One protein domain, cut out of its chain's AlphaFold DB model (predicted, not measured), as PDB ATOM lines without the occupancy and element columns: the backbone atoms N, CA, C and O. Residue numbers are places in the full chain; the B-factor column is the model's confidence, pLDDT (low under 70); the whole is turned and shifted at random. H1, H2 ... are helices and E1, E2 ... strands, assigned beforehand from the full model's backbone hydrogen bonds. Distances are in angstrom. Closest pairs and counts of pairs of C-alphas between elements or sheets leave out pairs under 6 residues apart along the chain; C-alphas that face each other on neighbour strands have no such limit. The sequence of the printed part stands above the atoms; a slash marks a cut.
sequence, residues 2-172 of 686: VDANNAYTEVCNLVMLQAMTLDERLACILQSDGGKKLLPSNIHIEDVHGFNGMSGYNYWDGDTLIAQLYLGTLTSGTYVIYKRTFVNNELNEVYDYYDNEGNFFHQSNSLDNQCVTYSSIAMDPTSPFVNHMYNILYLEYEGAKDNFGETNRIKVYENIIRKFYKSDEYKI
ATOM      1  N   VAL A   2     235.330 323.542 283.358       32.41
ATOM      2  CA  VAL A   2     236.108 322.879 282.302       32.41
ATOM      3  C   VAL A   2     235.050 322.241 281.396       32.41
ATOM      4  O   VAL A   2     234.062 321.721 281.911       32.41
ATOM      5  N   ASP A   3     235.187 322.437 280.088       48.44
ATOM      6  CA  ASP A   3     234.115 322.430 279.087       48.44
ATOM      7  C   ASP A   3     233.251 321.161 279.024       48.44
ATOM      8  O   ASP A   3     233.703 320.110 278.568       48.44
ATOM      9  N   ALA A   4     231.957 321.298 279.337       51.25
ATOM     10  CA  ALA A   4     230.953 320.276 279.036       51.25
ATOM     11  C   ALA A   4     230.964 319.910 277.535       51.25
ATOM     12  O   ALA A   4     230.966 318.734 277.194       51.25
ATOM     13  N   ASN A   5     231.102 320.894 276.633       57.12
ATOM     14  CA  ASN A   5     231.119 320.675 275.177       57.12
ATOM     15  C   ASN A   5     232.250 319.752 274.680       57.12
ATOM     16  O   ASN A   5     232.047 319.011 273.716       57.12
ATOM     17  N   ASN A   6     233.418 319.749 275.333       65.81
ATOM     18  CA  ASN A   6     234.510 318.842 274.962       65.81
ATOM     19  C   ASN A   6     234.215 317.406 275.419       65.81
ATOM     20  O   ASN A   6     234.412 316.470 274.649       65.81
ATOM     21  N   ALA A   7     233.635 317.241 276.610       67.44
ATOM     22  CA  ALA A   7     233.280 315.938 277.167       67.44
ATOM     23  C   ALA A   7     232.229 315.190 276.317       67.44
ATOM     24  O   ALA A   7     232.394 314.009 276.013       67.44
ATOM     25  N   TYR A   8     231.179 315.887 275.861       77.25
ATOM     26  CA  TYR A   8     230.164 315.321 274.960       77.25
ATOM     27  C   TYR A   8     230.746 314.914 273.600       77.25
ATOM     28  O   TYR A   8     230.397 313.866 273.054       77.25
ATOM     29  N   THR A   9     231.665 315.723 273.067       77.06
ATOM     30  CA  THR A   9     232.344 315.445 271.795       77.06
ATOM     31  C   THR A   9     233.240 314.209 271.904       77.06
ATOM     32  O   THR A   9     233.239 313.363 271.011       77.06
ATOM     33  N   GLU A  10     233.957 314.046 273.019       79.94
ATOM     34  CA  GLU A  10     234.786 312.867 273.292       79.94
ATOM     35  C   GLU A  10     233.957 311.580 273.432       79.94
ATOM     36  O   GLU A  10     234.333 310.554 272.858       79.94
ATOM     37  N   VAL A  11     232.797 311.630 274.105       83.00
ATOM     38  CA  VAL A  11     231.860 310.488 274.165       83.00
ATOM     39  C   VAL A  11     231.335 310.141 272.777       83.00
ATOM     40  O   VAL A  11     231.367 308.973 272.388       83.00
ATOM     41  N   CYS A  12     230.886 311.137 272.010       82.25
ATOM     42  CA  CYS A  12     230.411 310.921 270.646       82.25
ATOM     43  C   CYS A  12     231.479 310.267 269.772       82.25
ATOM     44  O   CYS A  12     231.188 309.275 269.106       82.25
ATOM     45  N   ASN A  13     232.719 310.758 269.820       83.50
ATOM     46  CA  ASN A  13     233.825 310.194 269.053       83.50
ATOM     47  C   ASN A  13     234.121 308.743 269.459       83.50
ATOM     48  O   ASN A  13     234.301 307.889 268.594       83.50
ATOM     49  N   LEU A  14     234.115 308.433 270.758       84.88
ATOM     50  CA  LEU A  14     234.341 307.076 271.262       84.88
ATOM     51  C   LEU A  14     233.237 306.096 270.818       84.88
ATOM     52  O   LEU A  14     233.523 304.976 270.367       84.88
ATOM     53  N   VAL A  15     231.974 306.513 270.944       85.56
ATOM     54  CA  VAL A  15     230.789 305.692 270.649       85.56
ATOM     55  C   VAL A  15     230.609 305.504 269.146       85.56
ATOM     56  O   VAL A  15     230.385 304.375 268.703       85.56
ATOM     57  N   MET A  16     230.780 306.567 268.358       86.12
ATOM     58  CA  MET A  16     230.561 306.544 266.910       86.12
ATOM     59  C   MET A  16     231.727 305.965 266.111       86.12
ATOM     60  O   MET A  16     231.521 305.566 264.965       86.12
ATOM     61  N   LEU A  17     232.912 305.809 266.715       86.19
ATOM     62  CA  LEU A  17     234.059 305.161 266.076       86.19
ATOM     63  C   LEU A  17     233.676 303.803 265.456       86.19
ATOM     64  O   LEU A  17     232.918 303.012 266.026       86.19
ATOM     65  N   GLN A  18     234.213 303.537 264.272       85.50
ATOM     66  CA  GLN A  18     233.990 302.328 263.487       85.50
ATOM     67  C   GLN A  18     235.339 301.673 263.182       85.50
ATOM     68  O   GLN A  18     236.362 302.354 263.122       85.50
ATOM     69  N   ALA A  19     235.346 300.354 263.012       89.81
ATOM     70  CA  ALA A  19     236.527 299.598 262.604       89.81
ATOM     71  C   ALA A  19     236.156 298.589 261.514       89.81
ATOM     72  O   ALA A  19     234.986 298.204 261.411       89.81
ATOM     73  N   MET A  20     237.148 298.164 260.726       90.00
ATOM     74  CA  MET A  20     236.944 297.240 259.606       90.00
ATOM     75  C   MET A  20     236.613 295.826 260.076       90.00
ATOM     76  O   MET A  20     235.928 295.094 259.366       90.00
ATOM     77  N   THR A  21     237.044 295.453 261.279       92.56
ATOM     78  CA  THR A  21     236.724 294.161 261.883       92.56
ATOM     79  C   THR A  21     236.180 294.316 263.301       92.56
ATOM     80  O   THR A  21     236.425 295.299 264.012       92.56
ATOM     81  N   LEU A  22     235.409 293.319 263.734       91.81
ATOM     82  CA  LEU A  22     234.806 293.287 265.061       91.81
ATOM     83  C   LEU A  22     235.872 293.230 266.162       91.81
ATOM     84  O   LEU A  22     235.720 293.854 267.210       91.81
ATOM     85  N   ASP A  23     236.963 292.497 265.937       91.12
ATOM     86  CA  ASP A  23     238.036 292.355 266.919       91.12
ATOM     87  C   ASP A  23     238.811 293.664 267.125       91.12
ATOM     88  O   ASP A  23     239.119 293.997 268.268       91.12
ATOM     89  N   GLU A  24     239.046 294.439 266.061       89.25
ATOM     90  CA  GLU A  24     239.611 295.791 266.134       89.25
ATOM     91  C   GLU A  24     238.688 296.738 266.901       89.25
ATOM     92  O   GLU A  24     239.133 297.441 267.813       89.25
ATOM     93  N   ARG A  25     237.379 296.722 266.600       91.19
ATOM     94  CA  ARG A  25     236.413 297.573 267.312       91.19
ATOM     95  C   ARG A  25     236.403 297.265 268.808       91.19
ATOM     96  O   ARG A  25     236.441 298.186 269.626       91.19
ATOM     97  N   LEU A  26     236.369 295.983 269.166       90.50
ATOM     98  CA  LEU A  26     236.377 295.536 270.557       90.50
ATOM     99  C   LEU A  26     237.708 295.845 271.255       90.50
ATOM    100  O   LEU A  26     237.690 296.247 272.416       90.50
ATOM    101  N   ALA A  27     238.842 295.731 270.561       87.38
ATOM    102  CA  ALA A  27     240.152 296.103 271.090       87.38
ATOM    103  C   ALA A  27     240.195 297.587 271.504       87.38
ATOM    104  O   ALA A  27     240.573 297.898 272.634       87.38
ATOM    105  N   CYS A  28     239.704 298.495 270.651       85.06
ATOM    106  CA  CYS A  28     239.614 299.930 270.953       85.06
ATOM    107  C   CYS A  28     238.748 300.225 272.193       85.06
ATOM    108  O   CYS A  28     239.105 301.045 273.047       85.06
ATOM    109  N   ILE A  29     237.607 299.539 272.319       86.44
ATOM    110  CA  ILE A  29     236.690 299.693 273.460       86.44
ATOM    111  C   ILE A  29     237.329 299.169 274.755       86.44
ATOM    112  O   ILE A  29     237.191 299.783 275.813       86.44
ATOM    113  N   LEU A  30     238.047 298.044 274.694       85.12
ATOM    114  CA  LEU A  30     238.703 297.453 275.861       85.12
ATOM    115  C   LEU A  30     239.943 298.243 276.301       85.12
ATOM    116  O   LEU A  30     240.207 298.327 277.500       85.12
ATOM    117  N   GLN A  31     240.675 298.866 275.372       83.69
ATOM    118  CA  GLN A  31     241.842 299.700 275.695       83.69
ATOM    119  C   GLN A  31     241.458 300.890 276.574       83.69
ATOM    120  O   GLN A  31     242.102 301.185 277.585       83.69
ATOM    121  N   SER A  32     240.368 301.546 276.179       80.31
ATOM    122  CA  SER A  32     239.812 302.722 276.840       80.31
ATOM    123  C   SER A  32     239.000 302.387 278.096       80.31
ATOM    124  O   SER A  32     238.566 303.305 278.789       80.31
ATOM    125  N   ASP A  33     238.805 301.096 278.399       82.06
ATOM    126  CA  ASP A  33     237.906 300.601 279.450       82.06
ATOM    127  C   ASP A  33     236.496 301.208 279.327       82.06
ATOM    128  O   ASP A  33     235.937 301.760 280.274       82.06
ATOM    129  N   GLY A  34     235.962 301.219 278.100       79.94
ATOM    130  CA  GLY A  34     234.688 301.877 277.798       79.94
ATOM    131  C   GLY A  34     234.713 303.396 277.938       79.94
ATOM    132  O   GLY A  34     233.662 304.001 278.061       79.94
ATOM    133  N   GLY A  35     235.893 304.016 277.971       81.94
ATOM    134  CA  GLY A  35     236.061 305.448 278.208       81.94
ATOM    135  C   GLY A  35     236.310 305.817 279.671       81.94
ATOM    136  O   GLY A  35     236.651 306.966 279.928       81.94
ATOM    137  N   LYS A  36     236.258 304.871 280.625       83.44
ATOM    138  CA  LYS A  36     236.503 305.132 282.064       83.44
ATOM    139  C   LYS A  36     237.883 305.733 282.356       83.44
ATOM    140  O   LYS A  36     238.065 306.381 283.381       83.44
ATOM    141  N   LYS A  37     238.862 305.510 281.471       78.25
ATOM    142  CA  LYS A  37     240.223 306.070 281.576       78.25
ATOM    143  C   LYS A  37     240.425 307.382 280.813       78.25
ATOM    144  O   LYS A  37     241.440 308.033 281.028       78.25
ATOM    145  N   LEU A  38     239.527 307.707 279.882       79.81
ATOM    146  CA  LEU A  38     239.693 308.803 278.921       79.81
ATOM    147  C   LEU A  38     238.737 309.966 279.193       79.81
ATOM    148  O   LEU A  38     239.122 311.113 279.012       79.81
ATOM    149  N   LEU A  39     237.511 309.667 279.622       83.62
ATOM    150  CA  LEU A  39     236.445 310.645 279.788       83.62
ATOM    151  C   LEU A  39     236.548 311.366 281.142       83.62
ATOM    152  O   LEU A  39     237.018 310.784 282.127       83.62
ATOM    153  N   PRO A  40     236.104 312.632 281.218       79.75
ATOM    154  CA  PRO A  40     236.159 313.408 282.448       79.75
ATOM    155  C   PRO A  40     235.230 312.842 283.532       79.75
ATOM    156  O   PRO A  40     234.209 312.214 283.258       79.75
ATOM    157  N   SER A  41     235.577 313.092 284.799       76.69
ATOM    158  CA  SER A  41     234.943 312.468 285.974       76.69
ATOM    159  C   SER A  41     233.467 312.818 286.193       76.69
ATOM    160  O   SER A  41     232.836 312.233 287.069       76.69
ATOM    161  N   ASN A  42     232.924 313.797 285.463       83.12
ATOM    162  CA  ASN A  42     231.501 314.138 285.490       83.12
ATOM    163  C   ASN A  42     230.638 313.155 284.684       83.12
ATOM    164  O   ASN A  42     229.434 313.105 284.910       83.12
ATOM    165  N   ILE A  43     231.238 312.361 283.792       86.69
ATOM    166  CA  ILE A  43     230.524 311.352 283.009       86.69
ATOM    167  C   ILE A  43     230.539 310.023 283.760       86.69
ATOM    168  O   ILE A  43     231.595 309.429 283.995       86.69
ATOM    169  N   HIS A  44     229.356 309.538 284.126       89.00
ATOM    170  CA  HIS A  44     229.183 308.239 284.756       89.00
ATOM    171  C   HIS A  44     228.944 307.156 283.701       89.00
ATOM    172  O   HIS A  44     228.092 307.302 282.827       89.00
ATOM    173  N   ILE A  45     229.702 306.062 283.774       91.00
ATOM    174  CA  ILE A  45     229.630 304.958 282.812       91.00
ATOM    175  C   ILE A  45     229.107 303.723 283.534       91.00
ATOM    176  O   ILE A  45     229.762 303.216 284.449       91.00
ATOM    177  N   GLU A  46     227.948 303.232 283.105       91.00
ATOM    178  CA  GLU A  46     227.300 302.051 283.671       91.00
ATOM    179  C   GLU A  46     227.440 300.835 282.755       91.00
ATOM    180  O   GLU A  46     227.171 300.895 281.551       91.00
ATOM    181  N   ASP A  47     227.805 299.700 283.350       91.88
ATOM    182  CA  ASP A  47     227.984 298.439 282.638       91.88
ATOM    183  C   ASP A  47     226.641 297.707 282.493       91.88
ATOM    184  O   ASP A  47     226.002 297.313 283.470       91.88
ATOM    185  N   VAL A  48     226.227 297.457 281.252       91.75
ATOM    186  CA  VAL A  48     224.995 296.741 280.910       91.75
ATOM    187  C   VAL A  48     225.347 295.316 280.496       91.75
ATOM    188  O   VAL A  48     225.792 295.068 279.379       91.75
ATOM    189  N   HIS A  49     225.130 294.351 281.391       88.19
ATOM    190  CA  HIS A  49     225.513 292.942 281.198       88.19
ATOM    191  C   HIS A  49     224.420 292.052 280.572       88.19
ATOM    192  O   HIS A  49     224.464 290.828 280.719       88.19
ATOM    193  N   GLY A  50     223.439 292.624 279.876       84.00
ATOM    194  CA  GLY A  50     222.362 291.869 279.234       84.00
ATOM    195  C   GLY A  50     221.052 292.644 279.202       84.00
ATOM    196  O   GLY A  50     220.320 292.647 280.186       84.00
ATOM    197  N   PHE A  51     220.742 293.257 278.064       84.12
ATOM    198  CA  PHE A  51     219.486 293.952 277.794       84.12
ATOM    199  C   PHE A  51     219.040 293.613 276.369       84.12
ATOM    200  O   PHE A  51     219.786 293.855 275.426       84.12
ATOM    201  N   ASN A  52     217.876 292.971 276.209       83.88
ATOM    202  CA  ASN A  52     217.364 292.489 274.912       83.88
ATOM    203  C   ASN A  52     218.377 291.671 274.078       83.88
ATOM    204  O   ASN A  52     218.401 291.749 272.857       83.88
ATOM    205  N   GLY A  53     219.231 290.880 274.740       86.44
ATOM    206  CA  GLY A  53     220.269 290.084 274.071       86.44
ATOM    207  C   GLY A  53     221.540 290.860 273.706       86.44
ATOM    208  O   GLY A  53     222.412 290.294 273.060       86.44
ATOM    209  N   MET A  54     221.682 292.116 274.141       92.44
ATOM    210  CA  MET A  54     222.874 292.944 273.938       92.44
ATOM    211  C   MET A  54     223.595 293.260 275.259       92.44
ATOM    212  O   MET A  54     223.036 293.107 276.349       92.44
ATOM    213  N   SER A  55     224.857 293.685 275.205       94.00
ATOM    214  CA  SER A  55     225.611 294.168 276.375       94.00
ATOM    215  C   SER A  55     226.631 295.235 275.999       94.00
ATOM    216  O   SER A  55     227.208 295.179 274.919       94.00
ATOM    217  N   GLY A  56     226.903 296.171 276.901       93.88
ATOM    218  CA  GLY A  56     227.910 297.212 276.701       93.88
ATOM    219  C   GLY A  56     227.792 298.317 277.745       93.88
ATOM    220  O   GLY A  56     227.637 297.993 278.916       93.88
ATOM    221  N   TYR A  57     227.859 299.587 277.347       94.44
ATOM    222  CA  TYR A  57     227.914 300.728 278.270       94.44
ATOM    223  C   TYR A  57     226.785 301.738 278.048       94.44
ATOM    224  O   TYR A  57     226.419 302.026 276.906       94.44
ATOM    225  N   ASN A  58     226.291 302.307 279.149       93.31
ATOM    226  CA  ASN A  58     225.513 303.546 279.172       93.31
ATOM    227  C   ASN A  58     226.385 304.684 279.693       93.31
ATOM    228  O   ASN A  58     227.096 304.504 280.679       93.31
ATOM    229  N   TYR A  59     226.294 305.848 279.063       92.50
ATOM    230  CA  TYR A  59     227.019 307.051 279.459       92.50
ATOM    231  C   TYR A  59     226.014 308.082 279.960       92.50
ATOM    232  O   TYR A  59     225.074 308.423 279.238       92.50
ATOM    233  N   TRP A  60     226.226 308.578 281.173       89.50
ATOM    234  CA  TRP A  60     225.342 309.503 281.870       89.50
ATOM    235  C   TRP A  60     226.083 310.787 282.252       89.50
ATOM    236  O   TRP A  60     227.224 310.725 282.711       89.50
ATOM    237  N   ASP A  61     225.427 311.936 282.107       87.44
ATOM    238  CA  ASP A  61     225.847 313.215 282.697       87.44
ATOM    239  C   ASP A  61     224.761 313.660 283.686       87.44
ATOM    240  O   ASP A  61     223.640 314.006 283.296       87.44
ATOM    241  N   GLY A  62     225.049 313.540 284.984       83.94
ATOM    242  CA  GLY A  62     224.021 313.602 286.026       83.94
ATOM    243  C   GLY A  62     222.941 312.531 285.815       83.94
ATOM    244  O   GLY A  62     223.255 311.351 285.697       83.94
ATOM    245  N   ASP A  63     221.679 312.956 285.727       82.88
ATOM    246  CA  ASP A  63     220.518 312.076 285.509       82.88
ATOM    247  C   ASP A  63     220.152 311.901 284.018       82.88
ATOM    248  O   ASP A  63     219.122 311.309 283.687       82.88
ATOM    249  N   THR A  64     220.964 312.434 283.094       85.25
ATOM    250  CA  THR A  64     220.675 312.406 281.649       85.25
ATOM    251  C   THR A  64     221.501 311.336 280.946       85.25
ATOM    252  O   THR A  64     222.725 311.325 281.057       85.25
ATOM    253  N   LEU A  65     220.845 310.450 280.192       87.62
ATOM    254  CA  LEU A  65     221.511 309.458 279.346       87.62
ATOM    255  C   LEU A  65     221.989 310.126 278.055       87.62
ATOM    256  O   LEU A  65     221.173 310.556 277.240       87.62
ATOM    257  N   ILE A  66     223.303 310.179 277.861       90.06
ATOM    258  CA  ILE A  66     223.934 310.934 276.769       90.06
ATOM    259  C   ILE A  66     224.452 310.026 275.650       90.06
ATOM    260  O   ILE A  66     224.562 310.461 274.506       90.06
ATOM    261  N   ALA A  67     224.737 308.751 275.941       91.62
ATOM    262  CA  ALA A  67     225.073 307.764 274.919       91.62
ATOM    263  C   ALA A  67     224.866 306.311 275.375       91.62
ATOM    264  O   ALA A  67     224.849 306.008 276.568       91.62
ATOM    265  N   GLN A  68     224.758 305.399 274.409       93.38
ATOM    266  CA  GLN A  68     224.720 303.948 274.594       93.38
ATOM    267  C   GLN A  68     225.622 303.277 273.555       93.38
ATOM    268  O   GLN A  68     225.645 303.669 272.387       93.38
ATOM    269  N   LEU A  69     226.349 302.246 273.973       94.69
ATOM    270  CA  LEU A  69     227.193 301.442 273.095       94.69
ATOM    271  C   LEU A  69     227.056 299.975 273.480       94.69
ATOM    272  O   LEU A  69     227.565 299.596 274.533       94.69
ATOM    273  N   TYR A  70     226.426 299.150 272.645       94.94
ATOM    274  CA  TYR A  70     226.224 297.725 272.923       94.94
ATOM    275  C   TYR A  70     226.737 296.814 271.807       94.94
ATOM    276  O   TYR A  70     226.806 297.199 270.648       94.94
ATOM    277  N   LEU A  71     227.057 295.575 272.173       95.56
ATOM    278  CA  LEU A  71     227.293 294.447 271.280       95.56
ATOM    279  C   LEU A  71     226.114 293.480 271.370       95.56
ATOM    280  O   LEU A  71     225.690 293.119 272.470       95.56
ATOM    281  N   GLY A  72     225.635 293.032 270.216       93.88
ATOM    282  CA  GLY A  72     224.677 291.947 270.073       93.88
ATOM    283  C   GLY A  72     225.159 290.892 269.080       93.88
ATOM    284  O   GLY A  72     225.974 291.159 268.197       93.88
ATOM    285  N   THR A  73     224.607 289.691 269.213       93.56
ATOM    286  CA  THR A  73     224.717 288.620 268.216       93.56
ATOM    287  C   THR A  73     223.325 288.321 267.691       93.56
ATOM    288  O   THR A  73     222.409 288.139 268.493       93.56
ATOM    289  N   LEU A  74     223.143 288.267 266.376       91.94
ATOM    290  CA  LEU A  74     221.853 287.980 265.752       91.94
ATOM    291  C   LEU A  74     221.671 286.483 265.524       91.94
ATOM    292  O   LEU A  74     222.633 285.728 265.388       91.94
ATOM    293  N   THR A  75     220.419 286.033 265.460       87.44
ATOM    294  CA  THR A  75     220.097 284.629 265.155       87.44
ATOM    295  C   THR A  75     220.631 284.184 263.791       87.44
ATOM    296  O   THR A  75     220.931 283.008 263.623       87.44
ATOM    297  N   SER A  76     220.831 285.120 262.857       85.12
ATOM    298  CA  SER A  76     221.413 284.903 261.525       85.12
ATOM    299  C   SER A  76     222.918 284.600 261.495       85.12
ATOM    300  O   SER A  76     223.422 284.272 260.426       85.12
ATOM    301  N   GLY A  77     223.641 284.731 262.615       84.25
ATOM    302  CA  GLY A  77     225.103 284.547 262.670       84.25
ATOM    303  C   GLY A  77     225.912 285.845 262.634       84.25
ATOM    304  O   GLY A  77     227.077 285.846 263.027       84.25
ATOM    305  N   THR A  78     225.277 286.952 262.249       91.50
ATOM    306  CA  THR A  78     225.881 288.285 262.172       91.50
ATOM    307  C   THR A  78     226.012 288.940 263.546       91.50
ATOM    308  O   THR A  78     225.200 288.720 264.452       91.50
ATOM    309  N   TYR A  79     227.029 289.786 263.702       93.81
ATOM    310  CA  TYR A  79     227.263 290.560 264.922       93.81
ATOM    311  C   TYR A  79     226.890 292.017 264.700       93.81
ATOM    312  O   TYR A  79     227.057 292.544 263.603       93.81
ATOM    313  N   VAL A  80     226.408 292.678 265.746       94.25
ATOM    314  CA  VAL A  80     225.959 294.068 265.658       94.25
ATOM    315  C   VAL A  80     226.551 294.904 266.782       94.25
ATOM    316  O   VAL A  80     226.509 294.505 267.947       94.25
ATOM    317  N   ILE A  81     227.095 296.073 266.442       95.12
ATOM    318  CA  ILE A  81     227.434 297.117 267.412       95.12
ATOM    319  C   ILE A  81     226.354 298.191 267.339       95.12
ATOM    320  O   ILE A  81     226.250 298.923 266.358       95.12
ATOM    321  N   TYR A  82     225.553 298.267 268.394       94.19
ATOM    322  CA  TYR A  82     224.548 299.299 268.584       94.19
ATOM    323  C   TYR A  82     225.187 300.557 269.160       94.19
ATOM    324  O   TYR A  82     225.871 300.493 270.186       94.19
ATOM    325  N   LYS A  83     224.932 301.696 268.526       93.81
ATOM    326  CA  LYS A  83     225.460 302.999 268.912       93.81
ATOM    327  C   LYS A  83     224.314 303.985 268.996       93.81
ATOM    328  O   LYS A  83     223.541 304.135 268.053       93.81
ATOM    329  N   ARG A  84     224.244 304.700 270.108       92.25
ATOM    330  CA  ARG A  84     223.284 305.778 270.299       92.25
ATOM    331  C   ARG A  84     223.974 306.944 270.973       92.25
ATOM    332  O   ARG A  84     224.610 306.743 272.001       92.25
ATOM    333  N   THR A  85     223.830 308.151 270.450       90.94
ATOM    334  CA  THR A  85     224.244 309.375 271.147       90.94
ATOM    335  C   THR A  85     223.097 310.372 271.171       90.94
ATOM    336  O   THR A  85     222.286 310.433 270.246       90.94
ATOM    337  N   PHE A  86     223.007 311.116 272.266       82.00
ATOM    338  CA  PHE A  86     222.017 312.153 272.495       82.00
ATOM    339  C   PHE A  86     222.745 313.408 272.972       82.00
ATOM    340  O   PHE A  86     223.039 313.567 274.156       82.00
ATOM    341  N   VAL A  87     223.105 314.270 272.022       72.75
ATOM    342  CA  VAL A  87     223.886 315.490 272.273       72.75
ATOM    343  C   VAL A  87     223.189 316.660 271.591       72.75
ATOM    344  O   VAL A  87     222.767 316.540 270.448       72.75
ATOM    345  N   ASN A  88     223.048 317.793 272.286       66.75
ATOM    346  CA  ASN A  88     222.430 319.018 271.753       66.75
ATOM    347  C   ASN A  88     221.013 318.824 271.159       66.75
ATOM    348  O   ASN A  88     220.673 319.467 270.171       66.75
ATOM    349  N   ASN A  89     220.181 317.960 271.758       68.19
ATOM    350  CA  ASN A  89     218.851 317.554 271.261       68.19
ATOM    351  C   ASN A  89     218.835 316.776 269.927       68.19
ATOM    352  O   ASN A  89     217.753 316.515 269.401       68.19
ATOM    353  N   GLU A  90     219.984 316.349 269.404       76.75
ATOM    354  CA  GLU A  90     220.062 315.466 268.239       76.75
ATOM    355  C   GLU A  90     220.290 314.016 268.683       76.75
ATOM    356  O   GLU A  90     221.224 313.703 269.428       76.75
ATOM    357  N   LEU A  91     219.402 313.125 268.232       84.56
ATOM    358  CA  LEU A  91     219.498 311.686 268.448       84.56
ATOM    359  C   LEU A  91     220.126 311.039 267.214       84.56
ATOM    360  O   LEU A  91     219.515 311.031 266.148       84.56
ATOM    361  N   ASN A  92     221.297 310.433 267.391       87.75
ATOM    362  CA  ASN A  92     221.934 309.614 266.366       87.75
ATOM    363  C   ASN A  92     221.931 308.154 266.818       87.75
ATOM    364  O   ASN A  92     222.544 307.817 267.831       87.75
ATOM    365  N   GLU A  93     221.234 307.299 266.073       91.88
ATOM    366  CA  GLU A  93     221.096 305.866 266.341       91.88
ATOM    367  C   GLU A  93     221.573 305.064 265.127       91.88
ATOM    368  O   GLU A  93     221.051 305.237 264.027       91.88
ATOM    369  N   VAL A  94     222.583 304.214 265.326       93.00
ATOM    370  CA  VAL A  94     223.258 303.466 264.256       93.00
ATOM    371  C   VAL A  94     223.573 302.043 264.715       93.00
ATOM    372  O   VAL A  94     223.987 301.810 265.853       93.00
ATOM    373  N   TYR A  95     223.418 301.095 263.799       93.50
ATOM    374  CA  TYR A  95     223.778 299.692 263.953       93.50
ATOM    375  C   TYR A  95     224.877 299.352 262.940       93.50
ATOM    376  O   TYR A  95     224.627 299.365 261.734       93.50
ATOM    377  N   ASP A  96     226.082 299.039 263.418       94.62
ATOM    378  CA  ASP A  96     227.166 298.523 262.574       94.62
ATOM    379  C   ASP A  96     227.087 296.996 262.525       94.62
ATOM    380  O   ASP A  96     227.181 296.344 263.569       94.62
ATOM    381  N   TYR A  97     226.970 296.427 261.326       94.06
ATOM    382  CA  TYR A  97     226.902 294.983 261.127       94.06
ATOM    383  C   TYR A  97     228.249 294.409 260.718       94.06
ATOM    384  O   TYR A  97     228.928 294.917 259.823       94.06
ATOM    385  N   TYR A  98     228.581 293.290 261.349       94.19
ATOM    386  CA  TYR A  98     229.718 292.455 261.020       94.19
ATOM    387  C   TYR A  98     229.219 291.083 260.569       94.19
ATOM    388  O   TYR A  98     228.308 290.509 261.176       94.19
ATOM    389  N   ASP A  99     229.807 290.573 259.492       91.31
ATOM    390  CA  ASP A  99     229.475 289.271 258.926       91.31
ATOM    391  C   ASP A  99     229.877 288.105 259.855       91.31
ATOM    392  O   ASP A  99     230.425 288.283 260.947       91.31
ATOM    393  N   ASN A 100     229.617 286.876 259.405       87.62
ATOM    394  CA  ASN A 100     229.893 285.658 260.172       87.62
ATOM    395  C   ASN A 100     231.400 285.387 260.369       87.62
ATOM    396  O   ASN A 100     231.758 284.494 261.140       87.62
ATOM    397  N   GLU A 101     232.276 286.132 259.691       89.31
ATOM    398  CA  GLU A 101     233.733 286.087 259.840       89.31
ATOM    399  C   GLU A 101     234.260 287.226 260.730       89.31
ATOM    400  O   GLU A 101     235.392 287.158 261.211       89.31
ATOM    401  N   GLY A 102     233.418 288.219 261.031       89.00
ATOM    402  CA  GLY A 102     233.738 289.382 261.851       89.00
ATOM    403  C   GLY A 102     234.183 290.607 261.050       89.00
ATOM    404  O   GLY A 102     234.710 291.539 261.657       89.00
ATOM    405  N   ASN A 103     233.982 290.636 259.731       93.31
ATOM    406  CA  ASN A 103     234.293 291.792 258.887       93.31
ATOM    407  C   ASN A 103     233.104 292.748 258.828       93.31
ATOM    408  O   ASN A 103     231.955 292.315 258.767       93.31
ATOM    409  N   PHE A 104     233.372 294.052 258.829       93.38
ATOM    410  CA  PHE A 104     232.339 295.065 258.660       93.38
ATOM    411  C   PHE A 104     231.660 294.904 257.293       93.38
ATOM    412  O   PHE A 104     232.336 294.838 256.265       93.38
ATOM    413  N   PHE A 105     230.328 294.866 257.289       87.19
ATOM    414  CA  PHE A 105     229.531 294.649 256.084       87.19
ATOM    415  C   PHE A 105     228.702 295.886 255.715       87.19
ATOM    416  O   PHE A 105     228.903 296.454 254.641       87.19
ATOM    417  N   HIS A 106     227.808 296.349 256.596       91.56
ATOM    418  CA  HIS A 106     226.987 297.544 256.357       91.56
ATOM    419  C   HIS A 106     226.532 298.229 257.654       91.56
ATOM    420  O   HIS A 106     226.714 297.715 258.757       91.56
ATOM    421  N   GLN A 107     225.936 299.413 257.504       91.94
ATOM    422  CA  GLN A 107     225.298 300.187 258.571       91.94
ATOM    423  C   GLN A 107     223.790 300.286 258.339       91.94
ATOM    424  O   GLN A 107     223.342 300.377 257.196       91.94
ATOM    425  N   SER A 108     223.016 300.301 259.423       91.06
ATOM    426  CA  SER A 108     221.562 300.499 259.390       91.06
ATOM    427  C   SER A 108     221.108 301.413 260.524       91.06
ATOM    428  O   SER A 108     221.773 301.518 261.552       91.06
ATOM    429  N   ASN A 109     219.937 302.026 260.356       88.12
ATOM    430  CA  ASN A 109     219.249 302.782 261.411       88.12
ATOM    431  C   ASN A 109     218.210 301.919 262.150       88.12
ATOM    432  O   ASN A 109     217.548 302.391 263.070       88.12
ATOM    433  N   SER A 110     218.047 300.655 261.747       87.50
ATOM    434  CA  SER A 110     217.169 299.684 262.396       87.50
ATOM    435  C   SER A 110     217.877 298.352 262.623       87.50
ATOM    436  O   SER A 110     218.845 298.013 261.941       87.50
ATOM    437  N   LEU A 111     217.358 297.578 263.574       88.69
ATOM    438  CA  LEU A 111     217.832 296.228 263.838       88.69
ATOM    439  C   LEU A 111     217.242 295.238 262.815       88.69
ATOM    440  O   LEU A 111     216.028 295.042 262.773       88.69
ATOM    441  N   ASP A 112     218.097 294.599 262.016       83.06
ATOM    442  CA  ASP A 112     217.709 293.789 260.851       83.06
ATOM    443  C   ASP A 112     217.146 292.406 261.243       83.06
ATOM    444  O   ASP A 112     216.454 291.765 260.453       83.06
ATOM    445  N   ASN A 113     217.434 291.915 262.456       84.56
ATOM    446  CA  ASN A 113     216.961 290.618 262.952       84.56
ATOM    447  C   ASN A 113     216.931 290.573 264.494       84.56
ATOM    448  O   ASN A 113     217.370 291.495 265.170       84.56
ATOM    449  N   GLN A 114     216.432 289.490 265.086       89.25
ATOM    450  CA  GLN A 114     216.410 289.322 266.537       89.25
ATOM    451  C   GLN A 114     217.789 288.952 267.095       89.25
ATOM    452  O   GLN A 114     218.494 288.092 266.557       89.25
ATOM    453  N   CYS A 115     218.151 289.565 268.224       90.88
ATOM    454  CA  CYS A 115     219.325 289.166 268.989       90.88
ATOM    455  C   CYS A 115     219.108 287.827 269.696       90.88
ATOM    456  O   CYS A 115     218.026 287.520 270.198       90.88
ATOM    457  N   VAL A 116     220.183 287.053 269.794       88.94
ATOM    458  CA  VAL A 116     220.240 285.840 270.602       88.94
ATOM    459  C   VAL A 116     220.070 286.230 272.064       88.94
ATOM    460  O   VAL A 116     220.878 286.963 272.638       88.94
ATOM    461  N   THR A 117     219.005 285.730 272.680       86.06
ATOM    462  CA  THR A 117     218.730 285.972 274.095       86.06
ATOM    463  C   THR A 117     219.368 284.883 274.949       86.06
ATOM    464  O   THR A 117     219.348 283.700 274.616       86.06
ATOM    465  N   TYR A 118     219.957 285.286 276.072       84.44
ATOM    466  CA  TYR A 118     220.584 284.377 277.025       84.44
ATOM    467  C   TYR A 118     220.258 284.785 278.457       84.44
ATOM    468  O   TYR A 118     220.070 285.960 278.769       84.44
ATOM    469  N   SER A 119     220.231 283.803 279.358       79.56
ATOM    470  CA  SER A 119     220.219 284.081 280.795       79.56
ATOM    471  C   SER A 119     221.580 284.649 281.182       79.56
ATOM    472  O   SER A 119     222.558 283.905 281.196       79.56
ATOM    473  N   SER A 120     221.655 285.955 281.453       78.75
ATOM    474  CA  SER A 120     222.928 286.616 281.744       78.75
ATOM    475  C   SER A 120     223.597 286.015 282.978       78.75
ATOM    476  O   SER A 120     223.114 286.134 284.106       78.75
ATOM    477  N   ILE A 121     224.726 285.346 282.751       86.69
ATOM    478  CA  ILE A 121     225.650 284.928 283.795       86.69
ATOM    479  C   ILE A 121     226.784 285.950 283.815       86.69
ATOM    480  O   ILE A 121     227.356 286.263 282.772       86.69
ATOM    481  N   ALA A 122     227.158 286.438 284.999       87.25
ATOM    482  CA  ALA A 122     228.344 287.275 285.184       87.25
ATOM    483  C   ALA A 122     229.628 286.432 285.038       87.25
ATOM    484  O   ALA A 122     230.302 286.111 286.016       87.25
ATOM    485  N   MET A 123     229.928 286.006 283.809       88.69
ATOM    486  CA  MET A 123     231.129 285.258 283.445       88.69
ATOM    487  C   MET A 123     232.368 286.150 283.468       88.69
ATOM    488  O   MET A 123     233.438 285.678 283.847       88.69
ATOM    489  N   ASP A 124     232.227 287.426 283.118       89.06
ATOM    490  CA  ASP A 124     233.255 288.450 283.285       89.06
ATOM    491  C   ASP A 124     232.619 289.769 283.759       89.06
ATOM    492  O   ASP A 124     232.153 290.561 282.947       89.06
ATOM    493  N   PRO A 125     232.562 290.030 285.074       86.25
ATOM    494  CA  PRO A 125     231.937 291.244 285.595       86.25
ATOM    495  C   PRO A 125     232.777 292.505 285.352       86.25
ATOM    496  O   PRO A 125     232.341 293.582 285.727       86.25
ATOM    497  N   THR A 126     233.989 292.385 284.801       85.94
ATOM    498  CA  THR A 126     234.872 293.540 284.567       85.94
ATOM    499  C   THR A 126     234.695 294.149 283.184       85.94
ATOM    500  O   THR A 126     235.174 295.248 282.944       85.94
ATOM    501  N   SER A 127     234.012 293.449 282.272       89.19
ATOM    502  CA  SER A 127     233.721 293.963 280.937       89.19
ATOM    503  C   SER A 127     232.408 293.386 280.395       89.19
ATOM    504  O   SER A 127     232.309 292.167 280.209       89.19
ATOM    505  N   PRO A 128     231.402 294.221 280.073       91.06
ATOM    506  CA  PRO A 128     230.129 293.762 279.517       91.06
ATOM    507  C   PRO A 128     230.273 293.106 278.139       91.06
ATOM    508  O   PRO A 128     229.574 292.133 277.856       91.06
ATOM    509  N   PHE A 129     231.235 293.544 277.322       92.38
ATOM    510  CA  PHE A 129     231.527 292.947 276.014       92.38
ATOM    511  C   PHE A 129     232.127 291.545 276.135       92.38
ATOM    512  O   PHE A 129     231.674 290.602 275.486       92.38
ATOM    513  N   VAL A 130     233.120 291.377 277.013       92.19
ATOM    514  CA  VAL A 130     233.719 290.060 277.268       92.19
ATOM    515  C   VAL A 130     232.697 289.125 277.917       92.19
ATOM    516  O   VAL A 130     232.616 287.946 277.566       92.19
ATOM    517  N   ASN A 131     231.858 289.655 278.812       92.12
ATOM    518  CA  ASN A 131     230.757 288.908 279.407       92.12
ATOM    519  C   ASN A 131     229.756 288.409 278.357       92.12
ATOM    520  O   ASN A 131     229.343 287.253 278.423       92.12
ATOM    521  N   HIS A 132     229.378 289.255 277.394       93.44
ATOM    522  CA  HIS A 132     228.482 288.891 276.294       93.44
ATOM    523  C   HIS A 132     229.033 287.717 275.492       93.44
ATOM    524  O   HIS A 132     228.376 286.681 275.385       93.44
ATOM    525  N   MET A 133     230.282 287.827 275.029       93.69
ATOM    526  CA  MET A 133     230.925 286.774 274.240       93.69
ATOM    527  C   MET A 133     230.992 285.442 275.000       93.69
ATOM    528  O   MET A 133     230.702 284.393 274.427       93.69
ATOM    529  N   TYR A 134     231.301 285.451 276.303       94.06
ATOM    530  CA  TYR A 134     231.277 284.220 277.102       94.06
ATOM    531  C   TYR A 134     229.877 283.611 277.243       94.06
ATOM    532  O   TYR A 134     229.751 282.385 277.226       94.06
ATOM    533  N   ASN A 135     228.830 284.427 277.388       92.94
ATOM    534  CA  ASN A 135     227.460 283.925 277.488       92.94
ATOM    535  C   ASN A 135     226.964 283.332 276.164       92.94
ATOM    536  O   ASN A 135     226.356 282.261 276.181       92.94
ATOM    537  N   ILE A 136     227.280 283.966 275.031       92.81
ATOM    538  CA  ILE A 136     226.975 283.412 273.707       92.81
ATOM    539  C   ILE A 136     227.744 282.107 273.488       92.81
ATOM    540  O   ILE A 136     227.137 281.090 273.169       92.81
ATOM    541  N   LEU A 137     229.051 282.072 273.769       92.81
ATOM    542  CA  LEU A 137     229.839 280.837 273.672       92.81
ATOM    543  C   LEU A 137     229.290 279.721 274.560       92.81
ATOM    544  O   LEU A 137     229.288 278.563 274.157       92.81
ATOM    545  N   TYR A 138     228.814 280.047 275.761       92.25
ATOM    546  CA  TYR A 138     228.162 279.068 276.623       92.25
ATOM    547  C   TYR A 138     226.919 278.459 275.962       92.25
ATOM    548  O   TYR A 138     226.815 277.233 275.950       92.25
ATOM    549  N   LEU A 139     226.031 279.278 275.384       90.75
ATOM    550  CA  LEU A 139     224.865 278.783 274.648       90.75
ATOM    551  C   LEU A 139     225.272 277.902 273.463       90.75
ATOM    552  O   LEU A 139     224.799 276.773 273.355       90.75
ATOM    553  N   GLU A 140     226.203 278.369 272.630       90.50
ATOM    554  CA  GLU A 140     226.656 277.619 271.456       90.50
ATOM    555  C   GLU A 140     227.344 276.303 271.839       90.50
ATOM    556  O   GLU A 140     227.193 275.284 271.171       90.50
ATOM    557  N   TYR A 141     228.081 276.274 272.951       91.44
ATOM    558  CA  TYR A 141     228.689 275.050 273.466       91.44
ATOM    559  C   TYR A 141     227.680 274.032 273.986       91.44
ATOM    560  O   TYR A 141     228.011 272.842 274.007       91.44
ATOM    561  N   GLU A 142     226.522 274.473 274.478       87.06
ATOM    562  CA  GLU A 142     225.427 273.572 274.835       87.06
ATOM    563  C   GLU A 142     224.703 273.097 273.576       87.06
ATOM    564  O   GLU A 142     224.645 271.890 273.369       87.06
ATOM    565  N   GLY A 143     224.316 274.005 272.675       84.75
ATOM    566  CA  GLY A 143     223.675 273.652 271.405       84.75
ATOM    567  C   GLY A 143     224.520 272.726 270.523       84.75
ATOM    568  O   GLY A 143     223.999 271.789 269.925       84.75
ATOM    569  N   ALA A 144     225.844 272.906 270.484       85.31
ATOM    570  CA  ALA A 144     226.744 272.064 269.692       85.31
ATOM    571  C   ALA A 144     226.798 270.600 270.165       85.31
ATOM    572  O   ALA A 144     227.191 269.730 269.393       85.31
ATOM    573  N   LYS A 145     226.423 270.300 271.418       82.81
ATOM    574  CA  LYS A 145     226.333 268.908 271.895       82.81
ATOM    575  C   LYS A 145     225.142 268.164 271.304       82.81
ATOM    576  O   LYS A 145     225.224 266.953 271.138       82.81
ATOM    577  N   ASP A 146     224.096 268.908 270.972       79.88
ATOM    578  CA  ASP A 146     222.825 268.403 270.464       79.88
ATOM    579  C   ASP A 146     222.675 268.672 268.952       79.88
ATOM    580  O   ASP A 146     221.594 268.520 268.396       79.88
ATOM    581  N   ASN A 147     223.769 269.050 268.273       72.88
ATOM    582  CA  ASN A 147     223.833 269.389 266.843       72.88
ATOM    583  C   ASN A 147     223.002 270.623 266.418       72.88
ATOM    584  O   ASN A 147     222.626 270.748 265.255       72.88
ATOM    585  N   PHE A 148     222.749 271.552 267.346       76.69
ATOM    586  CA  PHE A 148     222.012 272.803 267.107       76.69
ATOM    587  C   PHE A 148     222.876 274.076 267.211       76.69
ATOM    588  O   PHE A 148     222.368 275.171 266.998       76.69
ATOM    589  N   GLY A 149     224.156 273.959 267.581       71.62
ATOM    590  CA  GLY A 149     225.052 275.108 267.778       71.62
ATOM    591  C   GLY A 149     225.768 275.557 266.501       71.62
ATOM    592  O   GLY A 149     226.180 274.727 265.688       71.62
ATOM    593  N   GLU A 150     225.992 276.863 266.354       82.56
ATOM    594  CA  GLU A 150     226.695 277.455 265.216       82.56
ATOM    595  C   GLU A 150     228.218 277.446 265.437       82.56
ATOM    596  O   GLU A 150     228.801 278.259 266.162       82.56
ATOM    597  N   THR A 151     228.909 276.509 264.787       85.44
ATOM    598  CA  THR A 151     230.356 276.294 264.973       85.44
ATOM    599  C   THR A 151     231.224 277.451 264.472       85.44
ATOM    600  O   THR A 151     232.295 277.695 265.034       85.44
ATOM    601  N   ASN A 152     230.767 278.202 263.467       87.12
ATOM    602  CA  ASN A 152     231.469 279.387 262.964       87.12
ATOM    603  C   ASN A 152     231.506 280.504 264.014       87.12
ATOM    604  O   ASN A 152     232.568 281.063 264.288       87.12
ATOM    605  N   ARG A 153     230.379 280.745 264.688       89.12
ATOM    606  CA  ARG A 153     230.272 281.712 265.783       89.12
ATOM    607  C   ARG A 153     231.182 281.361 266.956       89.12
ATOM    608  O   ARG A 153     231.879 282.223 267.492       89.12
ATOM    609  N   ILE A 154     231.246 280.071 267.299       90.94
ATOM    610  CA  ILE A 154     232.207 279.556 268.284       90.94
ATOM    611  C   ILE A 154     233.637 279.938 267.893       90.94
ATOM    612  O   ILE A 154     234.382 280.463 268.718       90.94
ATOM    613  N   LYS A 155     234.021 279.682 266.638       91.12
ATOM    614  CA  LYS A 155     235.375 279.934 266.139       91.12
ATOM    615  C   LYS A 155     235.752 281.417 266.230       91.12
ATOM    616  O   LYS A 155     236.843 281.723 266.708       91.12
ATOM    617  N   VAL A 156     234.868 282.326 265.812       91.88
ATOM    618  CA  VAL A 156     235.123 283.779 265.838       91.88
ATOM    619  C   VAL A 156     235.299 284.281 267.273       91.88
ATOM    620  O   VAL A 156     236.351 284.833 267.601       91.88
ATOM    621  N   TYR A 157     234.338 284.028 268.163       93.38
ATOM    622  CA  TYR A 157     234.432 284.498 269.551       93.38
ATOM    623  C   TYR A 157     235.555 283.832 270.354       93.38
ATOM    624  O   TYR A 157     236.185 284.506 271.174       93.38
ATOM    625  N   GLU A 158     235.883 282.558 270.107       92.69
ATOM    626  CA  GLU A 158     237.076 281.941 270.705       92.69
ATOM    627  C   GLU A 158     238.362 282.654 270.276       92.69
ATOM    628  O   GLU A 158     239.223 282.912 271.118       92.69
ATOM    629  N   ASN A 159     238.501 282.982 268.989       91.44
ATOM    630  CA  ASN A 159     239.687 283.659 268.470       91.44
ATOM    631  C   ASN A 159     239.852 285.056 269.079       91.44
ATOM    632  O   ASN A 159     240.940 285.381 269.560       91.44
ATOM    633  N   ILE A 160     238.771 285.840 269.135       91.19
ATOM    634  CA  ILE A 160     238.767 287.187 269.725       91.19
ATOM    635  C   ILE A 160     239.139 287.123 271.211       91.19
ATOM    636  O   ILE A 160     240.082 287.784 271.653       91.19
ATOM    637  N   ILE A 161     238.466 286.271 271.992       91.88
ATOM    638  CA  ILE A 161     238.740 286.158 273.430       91.88
ATOM    639  C   ILE A 161     240.165 285.651 273.693       91.88
ATOM    640  O   ILE A 161     240.820 286.132 274.616       91.88
ATOM    641  N   ARG A 162     240.684 284.711 272.892       89.88
ATOM    642  CA  ARG A 162     242.075 284.240 273.019       89.88
ATOM    643  C   ARG A 162     243.091 285.329 272.697       89.88
ATOM    644  O   ARG A 162     244.134 285.366 273.350       89.88
ATOM    645  N   LYS A 163     242.807 286.187 271.713       88.75
ATOM    646  CA  LYS A 163     243.647 287.345 271.378       88.75
ATOM    647  C   LYS A 163     243.722 288.301 272.570       88.75
ATOM    648  O   LYS A 163     244.821 288.639 272.998       88.75
ATOM    649  N   PHE A 164     242.585 288.622 273.189       88.69
ATOM    650  CA  PHE A 164     242.546 289.467 274.391       88.69
ATOM    651  C   PHE A 164     243.175 288.808 275.620       88.69
ATOM    652  O   PHE A 164     243.832 289.478 276.404       88.69
ATOM    653  N   TYR A 165     243.028 287.494 275.777       85.94
ATOM    654  CA  TYR A 165     243.633 286.745 276.879       85.94
ATOM    655  C   TYR A 165     245.170 286.749 276.846       85.94
ATOM    656  O   TYR A 165     245.806 286.738 277.896       85.94
ATOM    657  N   LYS A 166     245.768 286.732 275.648       85.88
ATOM    658  CA  LYS A 166     247.227 286.696 275.452       85.88
ATOM    659  C   LYS A 166     247.882 288.075 275.374       85.88
ATOM    660  O   LYS A 166     249.105 288.135 275.393       85.88
ATOM    661  N   SER A 167     247.098 289.138 275.210       82.94
ATOM    662  CA  SER A 167     247.621 290.498 275.093       82.94
ATOM    663  C   SER A 167     247.993 291.058 276.467       82.94
ATOM    664  O   SER A 167     247.243 290.885 277.426       82.94
ATOM    665  N   ASP A 168     249.112 291.779 276.539       76.38
ATOM    666  CA  ASP A 168     249.509 292.541 277.729       76.38
ATOM    667  C   ASP A 168     248.756 293.883 277.843       76.38
ATOM    668  O   ASP A 168     248.731 294.504 278.905       76.38
ATOM    669  N   GLU A 169     248.106 294.326 276.760       75.88
ATOM    670  CA  GLU A 169     247.406 295.617 276.677       75.88
ATOM    671  C   GLU A 169     246.012 295.584 277.317       75.88
ATOM    672  O   GLU A 169     245.493 296.612 277.760       75.88
ATOM    673  N   TYR A 170     245.404 294.396 277.394       77.06
ATOM    674  CA  TYR A 170     244.051 294.198 277.904       77.06
ATOM    675  C   TYR A 170     244.055 293.169 279.023       77.06
ATOM    676  O   TYR A 170     244.646 292.097 278.914       77.06
ATOM    677  N   LYS A 171     243.322 293.454 280.099       74.94
ATOM    678  CA  LYS A 171     243.183 292.521 281.211       74.94
ATOM    679  C   LYS A 171     241.756 292.004 281.292       74.94
ATOM    680  O   LYS A 171     240.864 292.724 281.721       74.94
ATOM    681  N   ILE A 172     241.558 290.739 280.928       83.88
ATOM    682  CA  ILE A 172     240.287 290.045 281.166       83.88
ATOM    683  C   ILE A 172     240.323 289.308 282.506       83.88
ATOM    684  O   ILE A 172     241.385 288.860 282.947       83.88
TER     685      ILE A 172
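AT A GLANCE: This is residues 2 to 172 of the 686 residues of an uncharacterized protein of Halobacteriovoraceae bacterium (UniProt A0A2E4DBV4). A twisted sheet of six strands forms a wall, with helices H1, H2 and H3 covering one face and no named helix over the other. H1 covers E3 and E4 toward one end of the sheet, while H3 starts over E2 near the other end and runs on past the strands; there H4 folds back on H3 as a helical hairpin. The 171 printed residues run H1, H2, E1 to E6, H3, H4, a mixed class of helices and strands. The sheet's order is E1, E2, E3, E4, E5, E6, all antiparallel. The whole is compact, with a radius of gyration of the C-alphas of 15.9 A, and elongated, spanning 56 by 35 by 29 A.

HOW THE PARTS SIT: The sheet holds E1, residues 43 to 51, E2, 54 to 61, E3, 64 to 73, E4, 79 to 87, E5, 90 to 98, and E6, 104 to 108, in a meander, each strand the antiparallel neighbour of the one before. Within hydrogen-bond range are N 46 and O 58 at 2.9 A for E1 and E2, N 57 and O 69 at 2.8 A for E2 and E3, N 70 and O 82 at 2.9 A for E3 and E4, N 83 and O 94 at 2.8 A for E4 and E5, and N 97 and O 106 at 2.9 A for E5 and E6. E1 bends by 55 degrees at residue 48. H1, residues 4 to 16, is on the sheet at a height of 8.3 A, over E3 and only just over E4, with 3 C-alphas falling on E4; the closest C-alphas to E3 are Val 15 and Leu 69, 6.1 A. H2, residues 22 to 31, is on the same face at a height of 10.7 A, over E4 and slantwise to it at 37 degrees on the local plane. H3, residues 128 to 143, is on that face too, over E2 and along it at 9 degrees on the local plane; the closest C-alphas are Gly 56 and Pro 128, 5.0 A. H4, residues 151 to 166, is not on the sheet but touches H3 at a steep tilt of 40 degrees, opposite ways; the closest C-alphas are Leu 137 and Ile 154, 6.0 A. H2 and H4 are close but not clearly touching, with the C-alphas of Asp 23 and Ile 160 the closest at 5.9 A. In H1, H2, H3 and H4 every O i to N i+4 pair is within hydrogen-bond range.

IN THESE COORDINATES: H1 begins at C-alpha 4 (230.953, 320.276, 279.036), and H4 ends at C-alpha 166 (247.227, 286.696, 275.452). From first to last C-alpha, E3 measures 27.6 A, E4 26.2 A, E5 26.0 A, H3 22.6 A and H4 22.4 A.

THE WHOLE: The C-alphas farthest apart are those of Val 2 and Asp 146, 57.3 A. The printed part has no cut. The links from H2 to E1, 11 residues, and from E6 to H3, 19 residues, are long. Mean pLDDT of the printed part is 86.2; residues 2 to 7 and 88 to 89 are under 70.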